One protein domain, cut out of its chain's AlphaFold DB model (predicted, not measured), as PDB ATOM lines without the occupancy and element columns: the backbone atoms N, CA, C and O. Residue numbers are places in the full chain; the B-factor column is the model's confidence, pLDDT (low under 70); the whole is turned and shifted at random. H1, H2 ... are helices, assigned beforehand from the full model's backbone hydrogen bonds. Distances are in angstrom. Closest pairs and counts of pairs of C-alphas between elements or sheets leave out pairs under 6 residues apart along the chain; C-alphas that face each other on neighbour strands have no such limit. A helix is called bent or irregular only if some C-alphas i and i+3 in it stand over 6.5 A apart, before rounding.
ATOM      1  N   ALA A 104     -23.685 -43.145   3.761       92.19
ATOM      2  CA  ALA A 104     -25.095 -43.105   3.376       92.19
ATOM      3  C   ALA A 104     -25.562 -41.684   3.011       92.19
ATOM      4  O   ALA A 104     -26.288 -41.519   2.037       92.19
ATOM      5  N   ALA A 105     -25.134 -40.653   3.747       91.19
ATOM      6  CA  ALA A 105     -25.467 -39.265   3.435       91.19
ATOM      7  C   ALA A 105     -24.874 -38.817   2.086       91.19
ATOM      8  O   ALA A 105     -25.603 -38.241   1.281       91.19
ATOM      9  N   LEU A 106     -23.610 -39.145   1.796       90.75
ATOM     10  CA  LEU A 106     -22.969 -38.882   0.497       90.75
ATOM     11  C   LEU A 106     -23.712 -39.575  -0.659       90.75
ATOM     12  O   LEU A 106     -24.077 -38.922  -1.634       90.75
ATOM     13  N   ASP A 107     -24.059 -40.853  -0.495       90.50
ATOM     14  CA  ASP A 107     -24.829 -41.646  -1.467       90.50
ATOM     15  C   ASP A 107     -26.209 -41.034  -1.792       90.50
ATOM     16  O   ASP A 107     -26.771 -41.246  -2.871       90.50
ATOM     17  N   LEU A 108     -26.797 -40.301  -0.840       92.50
ATOM     18  CA  LEU A 108     -28.062 -39.585  -1.004       92.50
ATOM     19  C   LEU A 108     -27.876 -38.180  -1.595       92.50
ATOM     20  O   LEU A 108     -28.728 -37.750  -2.377       92.50
ATOM     21  N   LEU A 109     -26.782 -37.491  -1.259       92.25
ATOM     22  CA  LEU A 109     -26.383 -36.212  -1.854       92.25
ATOM     23  C   LEU A 109     -26.145 -36.365  -3.364       92.25
ATOM     24  O   LEU A 109     -26.698 -35.583  -4.139       92.25
ATOM     25  N   ASP A 110     -25.443 -37.419  -3.788       88.44
ATOM     26  CA  ASP A 110     -25.213 -37.729  -5.205       88.44
ATOM     27  C   ASP A 110     -26.529 -37.946  -5.969       88.44
ATOM     28  O   ASP A 110     -26.697 -37.448  -7.079       88.44
ATOM     29  N   ARG A 111     -27.524 -38.604  -5.357       91.75
ATOM     30  CA  ARG A 111     -28.862 -38.796  -5.962       91.75
ATOM     31  C   ARG A 111     -29.654 -37.492  -6.087       91.75
ATOM     32  O   ARG A 111     -30.497 -37.376  -6.975       91.75
ATOM     33  N   ILE A 112     -29.418 -36.526  -5.196       91.56
ATOM     34  CA  ILE A 112     -30.012 -35.183  -5.282       91.56
ATOM     35  C   ILE A 112     -29.327 -34.378  -6.396       91.56
ATOM     36  O   ILE A 112     -30.019 -33.722  -7.175       91.56
ATOM     37  N   ALA A 113     -28.001 -34.480  -6.524       87.50
ATOM     38  CA  ALA A 113     -27.236 -33.855  -7.603       87.50
ATOM     39  C   ALA A 113     -27.603 -34.432  -8.985       87.50
ATOM     40  O   ALA A 113     -27.878 -33.671  -9.911       87.50
ATOM     41  N   ASP A 114     -27.731 -35.757  -9.104       87.38
ATOM     42  CA  ASP A 114     -28.228 -36.459 -10.299       87.38
ATOM     43  C   ASP A 114     -29.596 -35.935 -10.768       87.38
ATOM     44  O   ASP A 114     -29.891 -35.926 -11.962       87.38
ATOM     45  N   LEU A 115     -30.455 -35.502  -9.838       87.50
ATOM     46  CA  LEU A 115     -31.783 -34.975 -10.152       87.50
ATOM     47  C   LEU A 115     -31.766 -33.485 -10.547       87.50
ATOM     48  O   LEU A 115     -32.708 -33.012 -11.189       87.50
ATOM     49  N   GLN A 116     -30.704 -32.748 -10.208       84.75
ATOM     50  CA  GLN A 116     -30.581 -31.302 -10.420       84.75
ATOM     51  C   GLN A 116     -30.853 -30.818 -11.856       84.75
ATOM     52  O   GLN A 116     -31.673 -29.902 -12.000       84.75
ATOM     53  N   PRO A 117     -30.287 -31.420 -12.924       82.69
ATOM     54  CA  PRO A 117     -30.578 -30.997 -14.298       82.69
ATOM     55  C   PRO A 117     -32.020 -31.310 -14.740       82.69
ATOM     56  O   PRO A 117     -32.484 -30.810 -15.767       82.69
ATOM     57  N   HIS A 118     -32.760 -32.117 -13.973       83.62
ATOM     58  CA  HIS A 118     -34.106 -32.561 -14.317       83.62
ATOM     59  C   HIS A 118     -35.236 -31.820 -13.585       83.62
ATOM     60  O   HIS A 118     -36.384 -31.984 -14.002       83.62
ATOM     61  N   TYR A 119     -34.971 -30.991 -12.558       80.88
ATOM     62  CA  TYR A 119     -36.031 -30.293 -11.793       80.88
ATOM     63  C   TYR A 119     -37.015 -29.534 -12.690       80.88
ATOM     64  O   TYR A 119     -38.227 -29.618 -12.511       80.88
ATOM     65  N   VAL A 120     -36.479 -28.856 -13.702       74.00
ATOM     66  CA  VAL A 120     -37.208 -28.099 -14.727       74.00
ATOM     67  C   VAL A 120     -38.200 -28.992 -15.503       74.00
ATOM     68  O   VAL A 120     -39.317 -28.576 -15.797       74.00
ATOM     69  N   ARG A 121     -37.848 -30.266 -15.744       72.38
ATOM     70  CA  ARG A 121     -38.610 -31.257 -16.533       72.38
ATOM     71  C   ARG A 121     -39.353 -32.326 -15.715       72.38
ATOM     72  O   ARG A 121     -39.857 -33.293 -16.297       72.38
ATOM     73  N   LEU A 122     -39.482 -32.168 -14.394       74.19
ATOM     74  CA  LEU A 122     -40.286 -33.082 -13.560       74.19
ATOM     75  C   LEU A 122     -41.761 -33.147 -13.979       74.19
ATOM     76  O   LEU A 122     -42.453 -34.118 -13.683       74.19
ATOM     77  N   THR A 123     -42.242 -32.108 -14.655       69.44
ATOM     78  CA  THR A 123     -43.667 -31.843 -14.853       69.44
ATOM     79  C   THR A 123     -44.174 -32.125 -16.265       69.44
ATOM     80  O   THR A 123     -45.382 -32.183 -16.444       69.44
ATOM     81  N   GLU A 124     -43.294 -32.313 -17.258       64.81
ATOM     82  CA  GLU A 124     -43.597 -32.532 -18.698       64.81
ATOM     83  C   GLU A 124     -44.358 -31.417 -19.436       64.81
ATOM     84  O   GLU A 124     -44.295 -31.362 -20.661       64.81
ATOM     85  N   TYR A 125     -45.036 -30.512 -18.729       59.53
ATOM     86  CA  TYR A 125     -45.821 -29.426 -19.327       59.53
ATOM     87  C   TYR A 125     -44.975 -28.269 -19.874       59.53
ATOM     88  O   TYR A 125     -45.454 -27.496 -20.701       59.53
ATOM     89  N   GLN A 126     -43.702 -28.174 -19.484       56.25
ATOM     90  CA  GLN A 126     -42.750 -27.336 -20.203       56.25
ATOM     91  C   GLN A 126     -42.389 -27.993 -21.539       56.25
ATOM     92  O   GLN A 126     -41.870 -29.111 -21.575       56.25
ATOM     93  N   GLY A 127     -42.645 -27.278 -22.638       48.62
ATOM     94  CA  GLY A 127     -42.339 -27.741 -23.991       48.62
ATOM     95  C   GLY A 127     -40.868 -28.136 -24.164       48.62
ATOM     96  O   GLY A 127     -39.991 -27.682 -23.429       48.62
ATOM     97  N   ALA A 128     -40.593 -28.986 -25.157       48.22
ATOM     98  CA  ALA A 128     -39.274 -29.564 -25.407       48.22
ATOM     99  C   ALA A 128     -38.231 -28.521 -25.864       48.22
ATOM    100  O   ALA A 128     -37.854 -28.460 -27.032       48.22
ATOM    101  N   ALA A 129     -37.740 -27.709 -24.927       47.09
ATOM    102  CA  ALA A 129     -36.621 -26.806 -25.140       47.09
ATOM    103  C   ALA A 129     -35.359 -27.596 -25.531       47.09
ATOM    104  O   ALA A 129     -35.073 -28.668 -24.981       47.09
ATOM    105  N   VAL A 130     -34.619 -27.071 -26.504       47.50
ATOM    106  CA  VAL A 130     -33.386 -27.678 -27.023       47.50
ATOM    107  C   VAL A 130     -32.286 -27.588 -25.957       47.50
ATOM    108  O   VAL A 130     -32.169 -26.567 -25.289       47.50
ATOM    109  N   GLY A 131     -31.488 -28.650 -25.793       56.03
ATOM    110  CA  GLY A 131     -30.340 -28.684 -24.868       56.03
ATOM    111  C   GLY A 131     -30.595 -29.294 -23.482       56.03
ATOM    112  O   GLY A 131     -29.663 -29.409 -22.698       56.03
ATOM    113  N   PHE A 132     -31.821 -29.725 -23.176       55.97
ATOM    114  CA  PHE A 132     -32.167 -30.355 -21.892       55.97
ATOM    115  C   PHE A 132     -32.202 -31.897 -21.980       55.97
ATOM    116  O   PHE A 132     -32.619 -32.422 -23.020       55.97
ATOM    117  N   PRO A 133     -31.871 -32.618 -20.888       59.44
ATOM    118  CA  PRO A 133     -31.696 -34.077 -20.873       59.44
ATOM    119  C   PRO A 133     -32.957 -34.882 -21.222       59.44
ATOM    120  O   PRO A 133     -34.093 -34.386 -21.148       59.44
ATOM    121  N   ALA A 134     -32.749 -36.142 -21.607       62.97
ATOM    122  CA  ALA A 134     -33.777 -37.022 -22.148       62.97
ATOM    123  C   ALA A 134     -34.778 -37.501 -21.071       62.97
ATOM    124  O   ALA A 134     -34.400 -37.691 -19.912       62.97
ATOM    125  N   PRO A 135     -36.051 -37.781 -21.429       73.12
ATOM    126  CA  PRO A 135     -37.048 -38.282 -20.474       73.12
ATOM    127  C   PRO A 135     -36.624 -39.571 -19.747       73.12
ATOM    128  O   PRO A 135     -36.881 -39.717 -18.556       73.12
ATOM    129  N   LEU A 136     -35.909 -40.463 -20.443       79.44
ATOM    130  CA  LEU A 136     -35.359 -41.705 -19.884       79.44
ATOM    131  C   LEU A 136     -34.344 -41.455 -18.756       79.44
ATOM    132  O   LEU A 136     -34.339 -42.179 -17.764       79.44
ATOM    133  N   GLU A 137     -33.502 -40.428 -18.890       81.38
ATOM    134  CA  GLU A 137     -32.475 -40.083 -17.899       81.38
ATOM    135  C   GLU A 137     -33.122 -39.533 -16.625       81.38
ATOM    136  O   GLU A 137     -32.782 -39.970 -15.525       81.38
ATOM    137  N   ARG A 138     -34.136 -38.666 -16.784       85.06
ATOM    138  CA  ARG A 138     -34.968 -38.174 -15.676       85.06
ATOM    139  C   ARG A 138     -35.622 -39.332 -14.932       85.06
ATOM    140  O   ARG A 138     -35.523 -39.396 -13.710       85.06
ATOM    141  N   ASP A 139     -36.310 -40.222 -15.642       87.12
ATOM    142  CA  ASP A 139     -37.063 -41.306 -15.002       87.12
ATOM    143  C   ASP A 139     -36.117 -42.277 -14.272       87.12
ATOM    144  O   ASP A 139     -36.423 -42.732 -13.167       87.12
ATOM    145  N   ALA A 140     -34.913 -42.498 -14.811       90.06
ATOM    146  CA  ALA A 140     -33.851 -43.225 -14.123       90.06
ATOM    147  C   ALA A 140     -33.326 -42.485 -12.873       90.06
ATOM    148  O   ALA A 140     -33.086 -43.133 -11.853       90.06
ATOM    149  N   ALA A 141     -33.163 -41.157 -12.911       89.94
ATOM    150  CA  ALA A 141     -32.764 -40.357 -11.746       89.94
ATOM    151  C   ALA A 141     -33.839 -40.378 -10.640       89.94
ATOM    152  O   ALA A 141     -33.518 -40.591  -9.469       89.94
ATOM    153  N   ILE A 142     -35.122 -40.267 -11.005       92.25
ATOM    154  CA  ILE A 142     -36.255 -40.410 -10.074       92.25
ATOM    155  C   ILE A 142     -36.246 -41.806  -9.433       92.25
ATOM    156  O   ILE A 142     -36.339 -41.914  -8.210       92.25
ATOM    157  N   ALA A 143     -36.048 -42.872 -10.216       93.19
ATOM    158  CA  ALA A 143     -35.957 -44.233  -9.689       93.19
ATOM    159  C   ALA A 143     -34.757 -44.421  -8.733       93.19
ATOM    160  O   ALA A 143     -34.896 -45.060  -7.685       93.19
ATOM    161  N   ARG A 144     -33.589 -43.825  -9.037       93.75
ATOM    162  CA  ARG A 144     -32.416 -43.828  -8.137       93.75
ATOM    163  C   ARG A 144     -32.695 -43.098  -6.821       93.75
ATOM    164  O   ARG A 144     -32.285 -43.600  -5.770       93.75
ATOM    165  N   LEU A 145     -33.405 -41.969  -6.864       94.69
ATOM    166  CA  LEU A 145     -33.832 -41.209  -5.684       94.69
ATOM    167  C   LEU A 145     -34.831 -42.014  -4.828       94.69
ATOM    168  O   LEU A 145     -34.658 -42.132  -3.616       94.69
ATOM    169  N   GLN A 146     -35.838 -42.640  -5.450       95.56
ATOM    170  CA  GLN A 146     -36.799 -43.510  -4.757       95.56
ATOM    171  C   GLN A 146     -36.113 -44.693  -4.062       95.56
ATOM    172  O   GLN A 146     -36.409 -44.977  -2.904       95.56
ATOM    173  N   HIS A 147     -35.164 -45.357  -4.732       94.31
ATOM    174  CA  HIS A 147     -34.377 -46.428  -4.116       94.31
ATOM    175  C   HIS A 147     -33.620 -45.926  -2.872       94.31
ATOM    176  O   HIS A 147     -33.704 -46.555  -1.814       94.31
ATOM    177  N   GLY A 148     -33.000 -44.741  -2.974       92.56
ATOM    178  CA  GLY A 148     -32.378 -44.024  -1.854       92.56
ATOM    179  C   GLY A 148     -33.303 -43.877  -0.642       92.56
ATOM    180  O   GLY A 148     -32.911 -44.151   0.489       92.56
ATOM    181  N   ALA A 149     -34.567 -43.519  -0.877       92.69
ATOM    182  CA  ALA A 149     -35.560 -43.290   0.173       92.69
ATOM    183  C   ALA A 149     -36.016 -44.575   0.891       92.69
ATOM    184  O   ALA A 149     -36.474 -44.523   2.042       92.69
ATOM    185  N   HIS A 150     -35.893 -45.728   0.231       90.00
ATOM    186  CA  HIS A 150     -36.246 -47.027   0.798       90.00
ATOM    187  C   HIS A 150     -35.085 -47.681   1.551       90.00
ATOM    188  O   HIS A 150     -35.306 -48.135   2.675       90.00
ATOM    189  N   ALA A 151     -33.879 -47.706   0.974       89.38
ATOM    190  CA  ALA A 151     -32.723 -48.398   1.546       89.38
ATOM    191  C   ALA A 151     -31.758 -47.447   2.277       89.38
ATOM    192  O   ALA A 151     -31.654 -47.500   3.503       89.38
ATOM    193  N   GLN A 152     -31.080 -46.554   1.551       90.31
ATOM    194  CA  GLN A 152     -29.994 -45.716   2.082       90.31
ATOM    195  C   GLN A 152     -30.469 -44.731   3.164       90.31
ATOM    196  O   GLN A 152     -29.763 -44.517   4.145       90.31
ATOM    197  N   ALA A 153     -31.688 -44.193   3.060       91.38
ATOM    198  CA  ALA A 153     -32.244 -43.277   4.057       91.38
ATOM    199  C   ALA A 153     -32.334 -43.896   5.465       91.38
ATOM    200  O   ALA A 153     -32.147 -43.184   6.443       91.38
ATOM    201  N   LEU A 154     -32.555 -45.213   5.590       90.75
ATOM    202  CA  LEU A 154     -32.544 -45.898   6.892       90.75
ATOM    203  C   LEU A 154     -31.132 -46.006   7.490       90.75
ATOM    204  O   LEU A 154     -30.983 -45.987   8.710       90.75
ATOM    205  N   ALA A 155     -30.099 -46.087   6.647       91.25
ATOM    206  CA  ALA A 155     -28.702 -46.176   7.074       91.25
ATOM    207  C   ALA A 155     -28.150 -44.850   7.636       91.25
ATOM    208  O   ALA A 155     -27.100 -44.850   8.272       91.25
ATOM    209  N   LEU A 156     -28.880 -43.738   7.483       92.31
ATOM    210  CA  LEU A 156     -28.547 -42.455   8.116       92.31
ATOM    211  C   LEU A 156     -28.605 -42.506   9.649       92.31
ATOM    212  O   LEU A 156     -28.087 -41.604  10.301       92.31
ATOM    213  N   GLY A 157     -29.287 -43.490  10.250       89.62
ATOM    214  CA  GLY A 157     -29.431 -43.618  11.708       89.62
ATOM    215  C   GLY A 157     -30.173 -42.458  12.399       89.62
ATOM    216  O   GLY A 157     -30.352 -42.484  13.612       89.62
ATOM    217  N   ASN A 158     -30.623 -41.455  11.640       91.62
ATOM    218  CA  ASN A 158     -31.320 -40.269  12.118       91.62
ATOM    219  C   ASN A 158     -32.745 -40.233  11.515       91.62
ATOM    220  O   ASN A 158     -32.892 -40.221  10.284       91.62
ATOM    221  N   PRO A 159     -33.811 -40.227  12.342       92.25
ATOM    222  CA  PRO A 159     -35.188 -40.299  11.854       92.25
ATOM    223  C   PRO A 159     -35.608 -39.036  11.090       92.25
ATOM    224  O   PRO A 159     -36.332 -39.143  10.099       92.25
ATOM    225  N   ASN A 160     -35.102 -37.866  11.485       92.69
ATOM    226  CA  ASN A 160     -35.408 -36.577  10.863       92.69
ATOM    227  C   ASN A 160     -34.807 -36.527   9.448       92.69
ATOM    228  O   ASN A 160     -35.519 -36.258   8.482       92.69
ATOM    229  N   ALA A 161     -33.539 -36.928   9.300       92.88
ATOM    230  CA  ALA A 161     -32.858 -37.088   8.012       92.88
ATOM    231  C   ALA A 161     -33.609 -38.057   7.080       92.88
ATOM    232  O   ALA A 161     -33.864 -37.758   5.910       92.88
ATOM    233  N   THR A 162     -34.022 -39.203   7.633       94.88
ATOM    234  CA  THR A 162     -34.795 -40.234   6.924       94.88
ATOM    235  C   THR A 162     -36.118 -39.669   6.398       94.88
ATOM    236  O   THR A 162     -36.484 -39.897   5.242       94.88
ATOM    237  N   ALA A 163     -36.848 -38.931   7.239       93.88
ATOM    238  CA  ALA A 163     -38.141 -38.343   6.906       93.88
ATOM    239  C   ALA A 163     -38.020 -37.208   5.876       93.88
ATOM    240  O   ALA A 163     -38.795 -37.181   4.918       93.88
ATOM    241  N   LEU A 164     -37.019 -36.332   6.011       93.50
ATOM    242  CA  LEU A 164     -36.709 -35.273   5.046       93.50
ATOM    243  C   LEU A 164     -36.435 -35.847   3.648       93.50
ATOM    244  O   LEU A 164     -37.085 -35.457   2.674       93.50
ATOM    245  N   TYR A 165     -35.546 -36.840   3.542       95.25
ATOM    246  CA  TYR A 165     -35.221 -37.449   2.251       95.25
ATOM    247  C   TYR A 165     -36.410 -38.211   1.640       95.25
ATOM    248  O   TYR A 165     -36.688 -38.093   0.444       95.25
ATOM    249  N   ARG A 166     -37.176 -38.955   2.452       95.25
ATOM    250  CA  ARG A 166     -38.407 -39.626   1.990       95.25
ATOM    251  C   ARG A 166     -39.459 -38.640   1.498       95.25
ATOM    252  O   ARG A 166     -40.118 -38.911   0.496       95.25
ATOM    253  N   THR A 167     -39.588 -37.497   2.163       94.50
ATOM    254  CA  THR A 167     -40.506 -36.432   1.753       94.50
ATOM    255  C   THR A 167     -40.069 -35.828   0.422       94.50
ATOM    256  O   THR A 167     -40.902 -35.684  -0.470       94.50
ATOM    257  N   LEU A 168     -38.769 -35.589   0.213       94.62
ATOM    258  CA  LEU A 168     -38.241 -35.167  -1.089       94.62
ATOM    259  C   LEU A 168     -38.585 -36.176  -2.195       94.62
ATOM    260  O   LEU A 168     -39.098 -35.779  -3.241       94.62
ATOM    261  N   ALA A 169     -38.371 -37.472  -1.961       94.69
ATOM    262  CA  ALA A 169     -38.723 -38.502  -2.936       94.69
ATOM    263  C   ALA A 169     -40.233 -38.541  -3.237       94.69
ATOM    264  O   ALA A 169     -40.624 -38.629  -4.403       94.69
ATOM    265  N   ALA A 170     -41.087 -38.395  -2.220       92.81
ATOM    266  CA  ALA A 170     -42.535 -38.314  -2.398       92.81
ATOM    267  C   ALA A 170     -42.968 -37.070  -3.200       92.81
ATOM    268  O   ALA A 170     -43.853 -37.171  -4.048       92.81
ATOM    269  N   LEU A 171     -42.325 -35.916  -2.988       91.88
ATOM    270  CA  LEU A 171     -42.589 -34.680  -3.733       91.88
ATOM    271  C   LEU A 171     -42.192 -34.800  -5.208       91.88
ATOM    272  O   LEU A 171     -42.971 -34.437  -6.088       91.88
ATOM    273  N   VAL A 172     -41.008 -35.352  -5.484       91.94
ATOM    274  CA  VAL A 172     -40.500 -35.574  -6.849       91.94
ATOM    275  C   VAL A 172     -41.427 -36.503  -7.637       91.94
ATOM    276  O   VAL A 172     -41.793 -36.195  -8.770       91.94
ATOM    277  N   VAL A 173     -41.867 -37.605  -7.024       91.62
ATOM    278  CA  VAL A 173     -42.800 -38.569  -7.636       91.62
ATOM    279  C   VAL A 173     -44.217 -37.991  -7.757       91.62
ATOM    280  O   VAL A 173     -44.910 -38.246  -8.740       91.62
ATOM    281  N   GLY A 174     -44.653 -37.194  -6.777       88.00
ATOM    282  CA  GLY A 174     -45.986 -36.593  -6.720       88.00
ATOM    283  C   GLY A 174     -46.206 -35.405  -7.664       88.00
ATOM    284  O   GLY A 174     -47.356 -35.115  -7.998       88.00
ATOM    285  N   ALA A 175     -45.140 -34.749  -8.137       87.31
ATOM    286  CA  ALA A 175     -45.216 -33.547  -8.974       87.31
ATOM    287  C   ALA A 175     -46.032 -33.749 -10.267       87.31
ATOM    288  O   ALA A 175     -46.963 -32.986 -10.542       87.31
ATOM    289  N   ARG A 176     -45.732 -34.801 -11.041       85.62
ATOM    290  CA  ARG A 176     -46.422 -35.104 -12.308       85.62
ATOM    291  C   ARG A 176     -47.898 -35.502 -12.097       85.62
ATOM    292  O   ARG A 176     -48.751 -34.887 -12.740       85.62
ATOM    293  N   PRO A 177     -48.259 -36.433 -11.184       86.12
ATOM    294  CA  PRO A 177     -49.662 -36.724 -10.865       86.12
ATOM    295  C   PRO A 177     -50.461 -35.516 -10.357       86.12
ATOM    296  O   PRO A 177     -51.624 -35.355 -10.734       86.12
ATOM    297  N   ALA A 178     -49.859 -34.651  -9.532       83.56
ATOM    298  CA  ALA A 178     -50.522 -33.454  -9.014       83.56
ATOM    299  C   ALA A 178     -50.905 -32.482 -10.144       83.56
ATOM    300  O   ALA A 178     -52.044 -32.010 -10.199       83.56
ATOM    301  N   LEU A 179     -49.992 -32.242 -11.091       81.12
ATOM    302  CA  LEU A 179     -50.252 -31.387 -12.251       81.12
ATOM    303  C   LEU A 179     -51.217 -32.016 -13.257       81.12
ATOM    304  O   LEU A 179     -52.077 -31.307 -13.769       81.12
ATOM    305  N   ALA A 180     -51.157 -33.330 -13.481       83.19
ATOM    306  CA  ALA A 180     -52.143 -34.024 -14.312       83.19
ATOM    307  C   ALA A 180     -53.567 -33.889 -13.738       83.19
ATOM    308  O   ALA A 180     -54.517 -33.609 -14.474       83.19
ATOM    309  N   LYS A 181     -53.716 -34.003 -12.410       83.81
ATOM    310  CA  LYS A 181     -54.990 -33.766 -11.714       83.81
ATOM    311  C   LYS A 181     -55.452 -32.308 -11.825       83.81
ATOM    312  O   LYS A 181     -56.648 -32.072 -11.966       83.81
ATOM    313  N   PHE A 182     -54.532 -31.342 -11.782       81.19
ATOM    314  CA  PHE A 182     -54.858 -29.927 -11.983       81.19
ATOM    315  C   PHE A 182     -55.284 -29.633 -13.431       81.19
ATOM    316  O   PHE A 182     -56.333 -29.028 -13.637       81.19
ATOM    317  N   ALA A 183     -54.558 -30.135 -14.434       81.06
ATOM    318  CA  ALA A 183     -54.912 -29.988 -15.849       81.06
ATOM    319  C   ALA A 183     -56.306 -30.567 -16.169       81.06
ATOM    320  O   ALA A 183     -57.077 -29.965 -16.918       81.06
ATOM    321  N   ALA A 184     -56.681 -31.682 -15.532       83.50
ATOM    322  CA  ALA A 184     -58.006 -32.294 -15.665       83.50
ATOM    323  C   ALA A 184     -59.177 -31.415 -15.168       83.50
ATOM    324  O   ALA A 184     -60.330 -31.731 -15.452       83.50
ATOM    325  N   THR A 185     -58.917 -30.300 -14.470       81.62
ATOM    326  CA  THR A 185     -59.960 -29.328 -14.075       81.62
ATOM    327  C   THR A 185     -60.398 -28.389 -15.210       81.62
ATOM    328  O   THR A 185     -61.267 -27.547 -15.002       81.62
ATOM    329  N   GLY A 186     -59.830 -28.528 -16.417       71.75
ATOM    330  CA  GLY A 186     -60.175 -27.710 -17.589       71.75
ATOM    331  C   GLY A 186     -59.437 -26.368 -17.660       71.75
ATOM    332  O   GLY A 186     -59.779 -25.512 -18.473       71.75
ATOM    333  N   VAL A 187     -58.420 -26.177 -16.817       71.50
ATOM    334  CA  VAL A 187     -57.580 -24.975 -16.793       71.50
ATOM    335  C   VAL A 187     -56.716 -24.904 -18.057       71.50
ATOM    336  O   VAL A 187     -55.991 -25.839 -18.391       71.50
ATOM    337  N   GLY A 188     -56.782 -23.772 -18.764       66.88
ATOM    338  CA  GLY A 188     -56.023 -23.547 -19.994       66.88
ATOM    339  C   GLY A 188     -54.508 -23.425 -19.776       66.88
ATOM    340  O   GLY A 188     -54.037 -23.069 -18.693       66.88
ATOM    341  N   ALA A 189     -53.734 -23.644 -20.845       67.88
ATOM    342  CA  ALA A 189     -52.264 -23.666 -20.817       67.88
ATOM    343  C   ALA A 189     -51.610 -22.412 -20.191       67.88
ATOM    344  O   ALA A 189     -50.552 -22.516 -19.574       67.88
ATOM    345  N   GLN A 190     -52.260 -21.245 -20.289       70.88
ATOM    346  CA  GLN A 190     -51.796 -19.987 -19.685       70.88
ATOM    347  C   GLN A 190     -51.655 -20.046 -18.156       70.88
ATOM    348  O   GLN A 190     -50.795 -19.363 -17.610       70.88
ATOM    349  N   ALA A 191     -52.471 -20.850 -17.472       74.88
ATOM    350  CA  ALA A 191     -52.376 -21.052 -16.027       74.88
ATOM    351  C   ALA A 191     -51.669 -22.370 -15.667       74.88
ATOM    352  O   ALA A 191     -51.070 -22.461 -14.602       74.88
ATOM    353  N   LEU A 192     -51.657 -23.368 -16.559       77.44
ATOM    354  CA  LEU A 192     -50.937 -24.622 -16.322       77.44
ATOM    355  C   LEU A 192     -49.411 -24.435 -16.282       77.44
ATOM    356  O   LEU A 192     -48.764 -25.010 -15.409       77.44
ATOM    357  N   ASN A 193     -48.838 -23.618 -17.176       78.38
ATOM    358  CA  ASN A 193     -47.382 -23.441 -17.253       78.38
ATOM    359  C   ASN A 193     -46.789 -22.745 -16.008       78.38
ATOM    360  O   ASN A 193     -45.926 -23.356 -15.380       78.38
ATOM    361  N   PRO A 194     -47.276 -21.568 -15.549       80.62
ATOM    362  CA  PRO A 194     -46.751 -20.936 -14.332       80.62
ATOM    363  C   PRO A 194     -46.914 -21.824 -13.093       80.62
ATOM    364  O   PRO A 194     -46.057 -21.857 -12.212       80.62
ATOM    365  N   THR A 195     -48.004 -22.591 -13.033       82.81
ATOM    366  CA  THR A 195     -48.246 -23.560 -11.967       82.81
ATOM    367  C   THR A 195     -47.254 -24.732 -12.010       82.81
ATOM    368  O   THR A 195     -46.760 -25.146 -10.959       82.81
ATOM    369  N   ALA A 196     -46.901 -25.240 -13.195       82.00
ATOM    370  CA  ALA A 196     -45.857 -26.253 -13.354       82.00
ATOM    371  C   ALA A 196     -44.472 -25.717 -12.948       82.00
ATOM    372  O   ALA A 196     -43.740 -26.409 -12.236       82.00
ATOM    373  N   ASP A 197     -44.147 -24.476 -13.319       82.38
ATOM    374  CA  ASP A 197     -42.897 -23.804 -12.947       82.38
ATOM    375  C   ASP A 197     -42.769 -23.659 -11.423       82.38
ATOM    376  O   ASP A 197     -41.724 -23.973 -10.847       82.38
ATOM    377  N   MET A 198     -43.853 -23.261 -10.746       85.19
ATOM    378  CA  MET A 198     -43.891 -23.135  -9.286       85.19
ATOM    379  C   MET A 198     -43.757 -24.478  -8.559       85.19
ATOM    380  O   MET A 198     -43.097 -24.542  -7.519       85.19
ATOM    381  N   VAL A 199     -44.317 -25.567  -9.100       86.12
ATOM    382  CA  VAL A 199     -44.086 -26.926  -8.573       86.12
ATOM    383  C   VAL A 199     -42.609 -27.300  -8.694       86.12
ATOM    384  O   VAL A 199     -41.999 -27.678  -7.691       86.12
ATOM    385  N   SER A 200     -42.009 -27.138  -9.878       85.69
ATOM    386  CA  SER A 200     -40.584 -27.416 -10.105       85.69
ATOM    387  C   SER A 200     -39.678 -26.580  -9.189       85.69
ATOM    388  O   SER A 200     -38.734 -27.113  -8.602       85.69
ATOM    389  N   LEU A 201     -39.991 -25.294  -8.993       85.88
ATOM    390  CA  LEU A 201     -39.271 -24.396  -8.086       85.88
ATOM    391  C   LEU A 201     -39.368 -24.850  -6.621       85.88
ATOM    392  O   LEU A 201     -38.356 -24.870  -5.918       85.88
ATOM    393  N   ASN A 202     -40.559 -25.234  -6.159       88.62
ATOM    394  CA  ASN A 202     -40.771 -25.698  -4.787       88.62
ATOM    395  C   ASN A 202     -40.054 -27.032  -4.519       88.62
ATOM    396  O   ASN A 202     -39.412 -27.173  -3.478       88.62
ATOM    397  N   VAL A 203     -40.068 -27.972  -5.472       89.94
ATOM    398  CA  VAL A 203     -39.295 -29.224  -5.369       89.94
ATOM    399  C   VAL A 203     -37.788 -28.941  -5.363       89.94
ATOM    400  O   VAL A 203     -37.085 -29.459  -4.497       89.94
ATOM    401  N   ARG A 204     -37.285 -28.061  -6.243       88.75
ATOM    402  CA  ARG A 204     -35.866 -27.648  -6.278       88.75
ATOM    403  C   ARG A 204     -35.421 -26.989  -4.962       88.75
ATOM    404  O   ARG A 204     -34.311 -27.231  -4.489       88.75
ATOM    405  N   ARG A 205     -36.281 -26.170  -4.347       88.62
ATOM    406  CA  ARG A 205     -36.038 -25.543  -3.035       88.62
ATOM    407  C   ARG A 205     -36.031 -26.561  -1.896       88.62
ATOM    408  O   ARG A 205     -35.168 -26.473  -1.028       88.62
ATOM    409  N   TYR A 206     -36.936 -27.538  -1.909       91.75
ATOM    410  CA  TYR A 206     -36.945 -28.599  -0.900       91.75
ATOM    411  C   TYR A 206     -35.755 -29.557  -1.061       91.75
ATOM    412  O   TYR A 206     -35.143 -29.950  -0.076       91.75
ATOM    413  N   ALA A 207     -35.341 -29.866  -2.292       91.75
ATOM    414  CA  ALA A 207     -34.133 -30.649  -2.544       91.75
ATOM    415  C   ALA A 207     -32.879 -29.989  -1.962       91.75
ATOM    416  O   ALA A 207     -32.098 -30.638  -1.270       91.75
ATOM    417  N   ARG A 208     -32.735 -28.675  -2.173       90.19
ATOM    418  CA  ARG A 208     -31.691 -27.857  -1.549       90.19
ATOM    419  C   ARG A 208     -31.745 -27.915  -0.019       90.19
ATOM    420  O   ARG A 208     -30.708 -28.065   0.616       90.19
ATOM    421  N   TYR A 209     -32.944 -27.820   0.559       92.00
ATOM    422  CA  TYR A 209     -33.158 -27.901   2.007       92.00
ATOM    423  C   TYR A 209     -32.653 -29.229   2.580       92.00
ATOM    424  O   TYR A 209     -31.855 -29.233   3.513       92.00
ATOM    425  N   VAL A 210     -33.046 -30.352   1.967       93.06
ATOM    426  CA  VAL A 210     -32.563 -31.689   2.348       93.06
ATOM    427  C   VAL A 210     -31.052 -31.813   2.147       93.06
ATOM    428  O   VAL A 210     -30.379 -32.368   3.007       93.06
ATOM    429  N   ARG A 211     -30.500 -31.268   1.055       92.75
ATOM    430  CA  ARG A 211     -29.059 -31.307   0.766       92.75
ATOM    431  C   ARG A 211     -28.232 -30.626   1.860       92.75
ATOM    432  O   ARG A 211     -27.304 -31.237   2.372       92.75
ATOM    433  N   LEU A 212     -28.596 -29.403   2.254       92.06
ATOM    434  CA  LEU A 212     -27.903 -28.665   3.317       92.06
ATOM    435  C   LEU A 212     -28.020 -29.378   4.675       92.06
ATOM    436  O   LEU A 212     -27.035 -29.479   5.399       92.06
ATOM    437  N   TRP A 213     -29.181 -29.963   4.988       93.88
ATOM    438  CA  TRP A 213     -29.348 -30.772   6.200       93.88
ATOM    439  C   TRP A 213     -28.569 -32.099   6.184       93.88
ATOM    440  O   TRP A 213     -28.130 -32.552   7.238       93.88
ATOM    441  N   LEU A 214     -28.351 -32.714   5.018       92.19
ATOM    442  CA  LEU A 214     -27.465 -33.877   4.881       92.19
ATOM    443  C   LEU A 214     -25.983 -33.492   5.033       92.19
ATOM    444  O   LEU A 214     -25.242 -34.249   5.653       92.19
ATOM    445  N   CYS A 215     -25.556 -32.318   4.551       91.69
ATOM    446  CA  CYS A 215     -24.222 -31.786   4.860       91.69
ATOM    447  C   CYS A 215     -24.056 -31.552   6.371       91.69
ATOM    448  O   CYS A 215     -23.105 -32.052   6.968       91.69
ATOM    449  N   HIS A 216     -25.037 -30.907   7.010       91.38
ATOM    450  CA  HIS A 216     -25.047 -30.686   8.458       91.38
ATOM    451  C   HIS A 216     -24.991 -32.008   9.255       91.38
ATOM    452  O   HIS A 216     -24.268 -32.102  10.245       91.38
ATOM    453  N   LEU A 217     -25.674 -33.065   8.796       91.81
ATOM    454  CA  LEU A 217     -25.577 -34.403   9.395       91.81
ATOM    455  C   LEU A 217     -24.154 -34.983   9.319       91.81
ATOM    456  O   LEU A 217     -23.721 -35.623  10.274       91.81
ATOM    457  N   ILE A 218     -23.427 -34.768   8.218       89.56
ATOM    458  CA  ILE A 218     -22.030 -35.215   8.065       89.56
ATOM    459  C   ILE A 218     -21.108 -34.424   9.007       89.56
ATOM    460  O   ILE A 218     -20.247 -35.008   9.666       89.56
ATOM    461  N   GLU A 219     -21.298 -33.108   9.095       89.81
ATOM    462  CA  GLU A 219     -20.439 -32.199   9.865       89.81
ATOM    463  C   GLU A 219     -20.654 -32.320  11.384       89.81
ATOM    464  O   GLU A 219     -19.689 -32.396  12.151       89.81
ATOM    465  N   HIS A 220     -21.911 -32.391  11.830       89.94
ATOM    466  CA  HIS A 220     -22.279 -32.356  13.250       89.94
ATOM    467  C   HIS A 220     -22.684 -33.731  13.809       89.94
ATOM    468  O   HIS A 220     -22.527 -33.984  15.005       89.94
ATOM    469  N   GLY A 221     -23.123 -34.667  12.961       87.25
ATOM    470  CA  GLY A 221     -23.576 -36.007  13.360       87.25
ATOM    471  C   GLY A 221     -25.053 -36.099  13.758       87.25
ATOM    472  O   GLY A 221     -25.527 -37.193  14.065       87.25
ATOM    473  N   GLU A 222     -25.793 -34.990  13.736       89.94
ATOM    474  CA  GLU A 222     -27.222 -34.949  14.047       89.94
ATOM    475  C   GLU A 222     -27.984 -33.960  13.152       89.94
ATOM    476  O   GLU A 222     -27.394 -33.164  12.428       89.94
ATOM    477  N   ILE A 223     -29.314 -34.046  13.187       89.00
ATOM    478  CA  ILE A 223     -30.238 -33.070  12.601       89.00
ATOM    479  C   ILE A 223     -31.276 -32.757  13.684       89.00
ATOM    480  O   ILE A 223     -31.936 -33.700  14.144       89.00
ATOM    481  N   PRO A 224     -31.452 -31.485  14.083       87.75
ATOM    482  CA  PRO A 224     -32.390 -31.107  15.134       87.75
ATOM    483  C   PRO A 224     -33.838 -31.383  14.716       87.75
ATOM    484  O   PRO A 224     -34.187 -31.276  13.541       87.75
ATOM    485  N   ASP A 225     -34.715 -31.666  15.681       86.00
ATOM    486  CA  ASP A 225     -36.148 -31.903  15.420       86.00
ATOM    487  C   ASP A 225     -36.824 -30.720  14.717       86.00
ATOM    488  O   ASP A 225     -37.770 -30.889  13.952       86.00
ATOM    489  N   SER A 226     -36.298 -29.512  14.914       82.81
ATOM    490  CA  SER A 226     -36.791 -28.293  14.278       82.81
ATOM    491  C   SER A 226     -36.494 -28.198  12.770       82.81
ATOM    492  O   SER A 226     -37.059 -27.340  12.089       82.81
ATOM    493  N   ALA A 227     -35.674 -29.109  12.230       81.06
ATOM    494  CA  ALA A 227     -35.495 -29.319  10.794       81.06
ATOM    495  C   ALA A 227     -36.682 -30.047  10.136       81.06
ATOM    496  O   ALA A 227     -36.818 -30.005   8.913       81.06
ATOM    497  N   LEU A 228     -37.572 -30.688  10.908       78.56
ATOM    498  CA  LEU A 228     -38.868 -31.175  10.416       78.56
ATOM    499  C   LEU A 228     -39.858 -30.008  10.263       78.56
ATOM    500  O   LEU A 228     -40.915 -29.965  10.888       78.56
ATOM    501  N   GLY A 229     -39.493 -29.041   9.419       70.56
ATOM    502  CA  GLY A 229     -40.390 -27.978   8.980       70.56
ATOM    503  C   GLY A 229     -41.426 -28.469   7.964       70.56
ATOM    504  O   GLY A 229     -41.281 -29.534   7.357       70.56
ATOM    505  N   ASP A 230     -42.456 -27.653   7.735       77.12
ATOM    506  CA  ASP A 230     -43.504 -27.943   6.756       77.12
ATOM    507  C   ASP A 230     -42.923 -28.149   5.351       77.12
ATOM    508  O   ASP A 230     -42.236 -27.281   4.809       77.12
ATOM    509  N   ALA A 231     -43.236 -29.284   4.727       81.25
ATOM    510  CA  ALA A 231     -42.886 -29.563   3.338       81.25
ATOM    511  C   ALA A 231     -43.835 -28.837   2.358       81.25
ATOM    512  O   ALA A 231     -44.997 -28.591   2.693       81.25
ATOM    513  N   PRO A 232     -43.397 -28.510   1.124       80.19
ATOM    514  CA  PRO A 232     -44.260 -27.871   0.135       80.19
ATOM    515  C   PRO A 232     -45.461 -28.758  -0.220       80.19
ATOM    516  O   PRO A 232     -45.312 -29.869  -0.725       80.19
ATOM    517  N   LEU A 233     -46.672 -28.247  -0.005       76.12
ATOM    518  CA  LEU A 233     -47.900 -28.978  -0.307       76.12
ATOM    519  C   LEU A 233     -48.195 -28.977  -1.814       76.12
ATOM    520  O   LEU A 233     -48.569 -27.959  -2.390       76.12
ATOM    521  N   LEU A 234     -48.124 -30.154  -2.440       70.81
ATOM    522  CA  LEU A 234     -48.552 -30.372  -3.833       70.81
ATOM    523  C   LEU A 234     -50.072 -30.607  -3.972       70.81
ATOM    524  O   LEU A 234     -50.558 -30.952  -5.045       70.81
ATOM    525  N   THR A 235     -50.840 -30.459  -2.890       60.06
ATOM    526  CA  THR A 235     -52.284 -30.756  -2.854       60.06
ATOM    527  C   THR A 235     -53.156 -29.638  -3.421       60.06
ATOM    528  O   THR A 235     -54.219 -29.936  -3.965       60.06
ATOM    529  N   ASN A 236     -52.711 -28.378  -3.348       59.81
ATOM    530  CA  ASN A 236     -53.377 -27.234  -3.974       59.81
ATOM    531  C   ASN A 236     -52.443 -26.530  -4.968       59.81
ATOM    532  O   ASN A 236     -51.945 -25.431  -4.739       59.81
ATOM    533  N   VAL A 237     -52.217 -27.200  -6.098       64.00
ATOM    534  CA  VAL A 237     -51.357 -26.723  -7.191       64.00
ATOM    535  C   VAL A 237     -51.837 -25.373  -7.760       64.00
ATOM    536  O   VAL A 237     -51.030 -24.563  -8.202       64.00
ATOM    537  N   ALA A 238     -53.142 -25.083  -7.689       59.44
ATOM    538  CA  ALA A 238     -53.716 -23.804  -8.116       59.44
ATOM    539  C   ALA A 238     -53.229 -22.613  -7.268       59.44
ATOM    540  O   ALA A 238     -53.130 -21.497  -7.768       59.44
ATOM    541  N   SER A 239     -52.903 -22.851  -5.994       61.97
ATOM    542  CA  SER A 239     -52.333 -21.865  -5.074       61.97
ATOM    543  C   SER A 239     -50.845 -22.129  -4.828       61.97
ATOM    544  O   SER A 239     -50.402 -22.087  -3.677       61.97
ATOM    545  N   ALA A 240     -50.077 -22.462  -5.871       63.75
ATOM    546  CA  ALA A 240     -48.647 -22.761  -5.771       63.75
ATOM    547  C   ALA A 240     -47.820 -21.511  -5.399       63.75
ATOM    548  O   ALA A 240     -47.129 -20.913  -6.222       63.75
TER     549      ALA A 240
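Overview. This is residues 104 to 240 of the 270 residues of an uncharacterized protein of Kitasatospora niigatensis (UniProt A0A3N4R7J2). Four helices, H1, H2, the arm H4a and H5, form an up-and-down bundle, each running against the one before it, with short H3 at the turn between H2 and H4a. H5 runs the length of the domain, the arm H4b beside its beginning, and the tail, residues 221 to 240, folds back along the bundle. The printed part has 137 residues with five named helices, H1 to H5 in chain order, and no named strand: all helix. It is compact, radius of gyration of the C-alphas 15.4 A, yet elongated, spanning 48 by 30 by 20 A.

Arrangement. H1, residues 104 to 121, touches H2, residues 135 to 150, closest at the C-alphas of Arg 111 and Leu 145, 5.5 A; this hairpin has a shallow tilt of 33 degrees, only just short of steep. H3, residues 152 to 155, touches residues 104 to 108 of H1, closest at C-alphas 104 and 152, 5.7 A. H4, residues 159 to 183, was assigned as one helix by its hydrogen bonds but is bent, C-alphas 173 and 176 being 6.9 A apart; its arms H4a, residues 159 to 173, and H4b, residues 176 to 183, stand at a steep tilt of 49 degrees. H2 touches H4a, C-alphas 149 and 166 closest at 5.0 A. H5, residues 189 to 220, touches H1, C-alphas 119 and 200 closest at 5.6 A, and H4a, C-alphas 164 and 210 closest at 6.1 A. H4b and H5 form a hairpin, C-alphas 183 and 192 closest at 6.7 A. H2 and H5 are apart. Every O i to N i+4 pair is within hydrogen-bond range in H2, H4a and H4b, 9 of 14 in H1 and 27 of 28 in H5; H3 is too short for one.

Along the chain. H1 begins at C-alpha 104 (-25.095, -43.105, 3.376), is 26.8 A long and irregular, C-alphas 117 and 120 being 7.2 A apart. H2 measures 23.0 A, H4a 21.0 A and H5 46.2 A, ending at C-alpha 220 (-22.279, -32.356, 13.250).

Size, cuts and confidence. The C-alphas of Gly 186 and His 220, the two farthest apart, are 49.1 A apart. The printed part has no cut; the link from H1 to H2 is long, the others tight. Residues 123 to 134, 188 to 189 and 235 to 240 have pLDDT under 70.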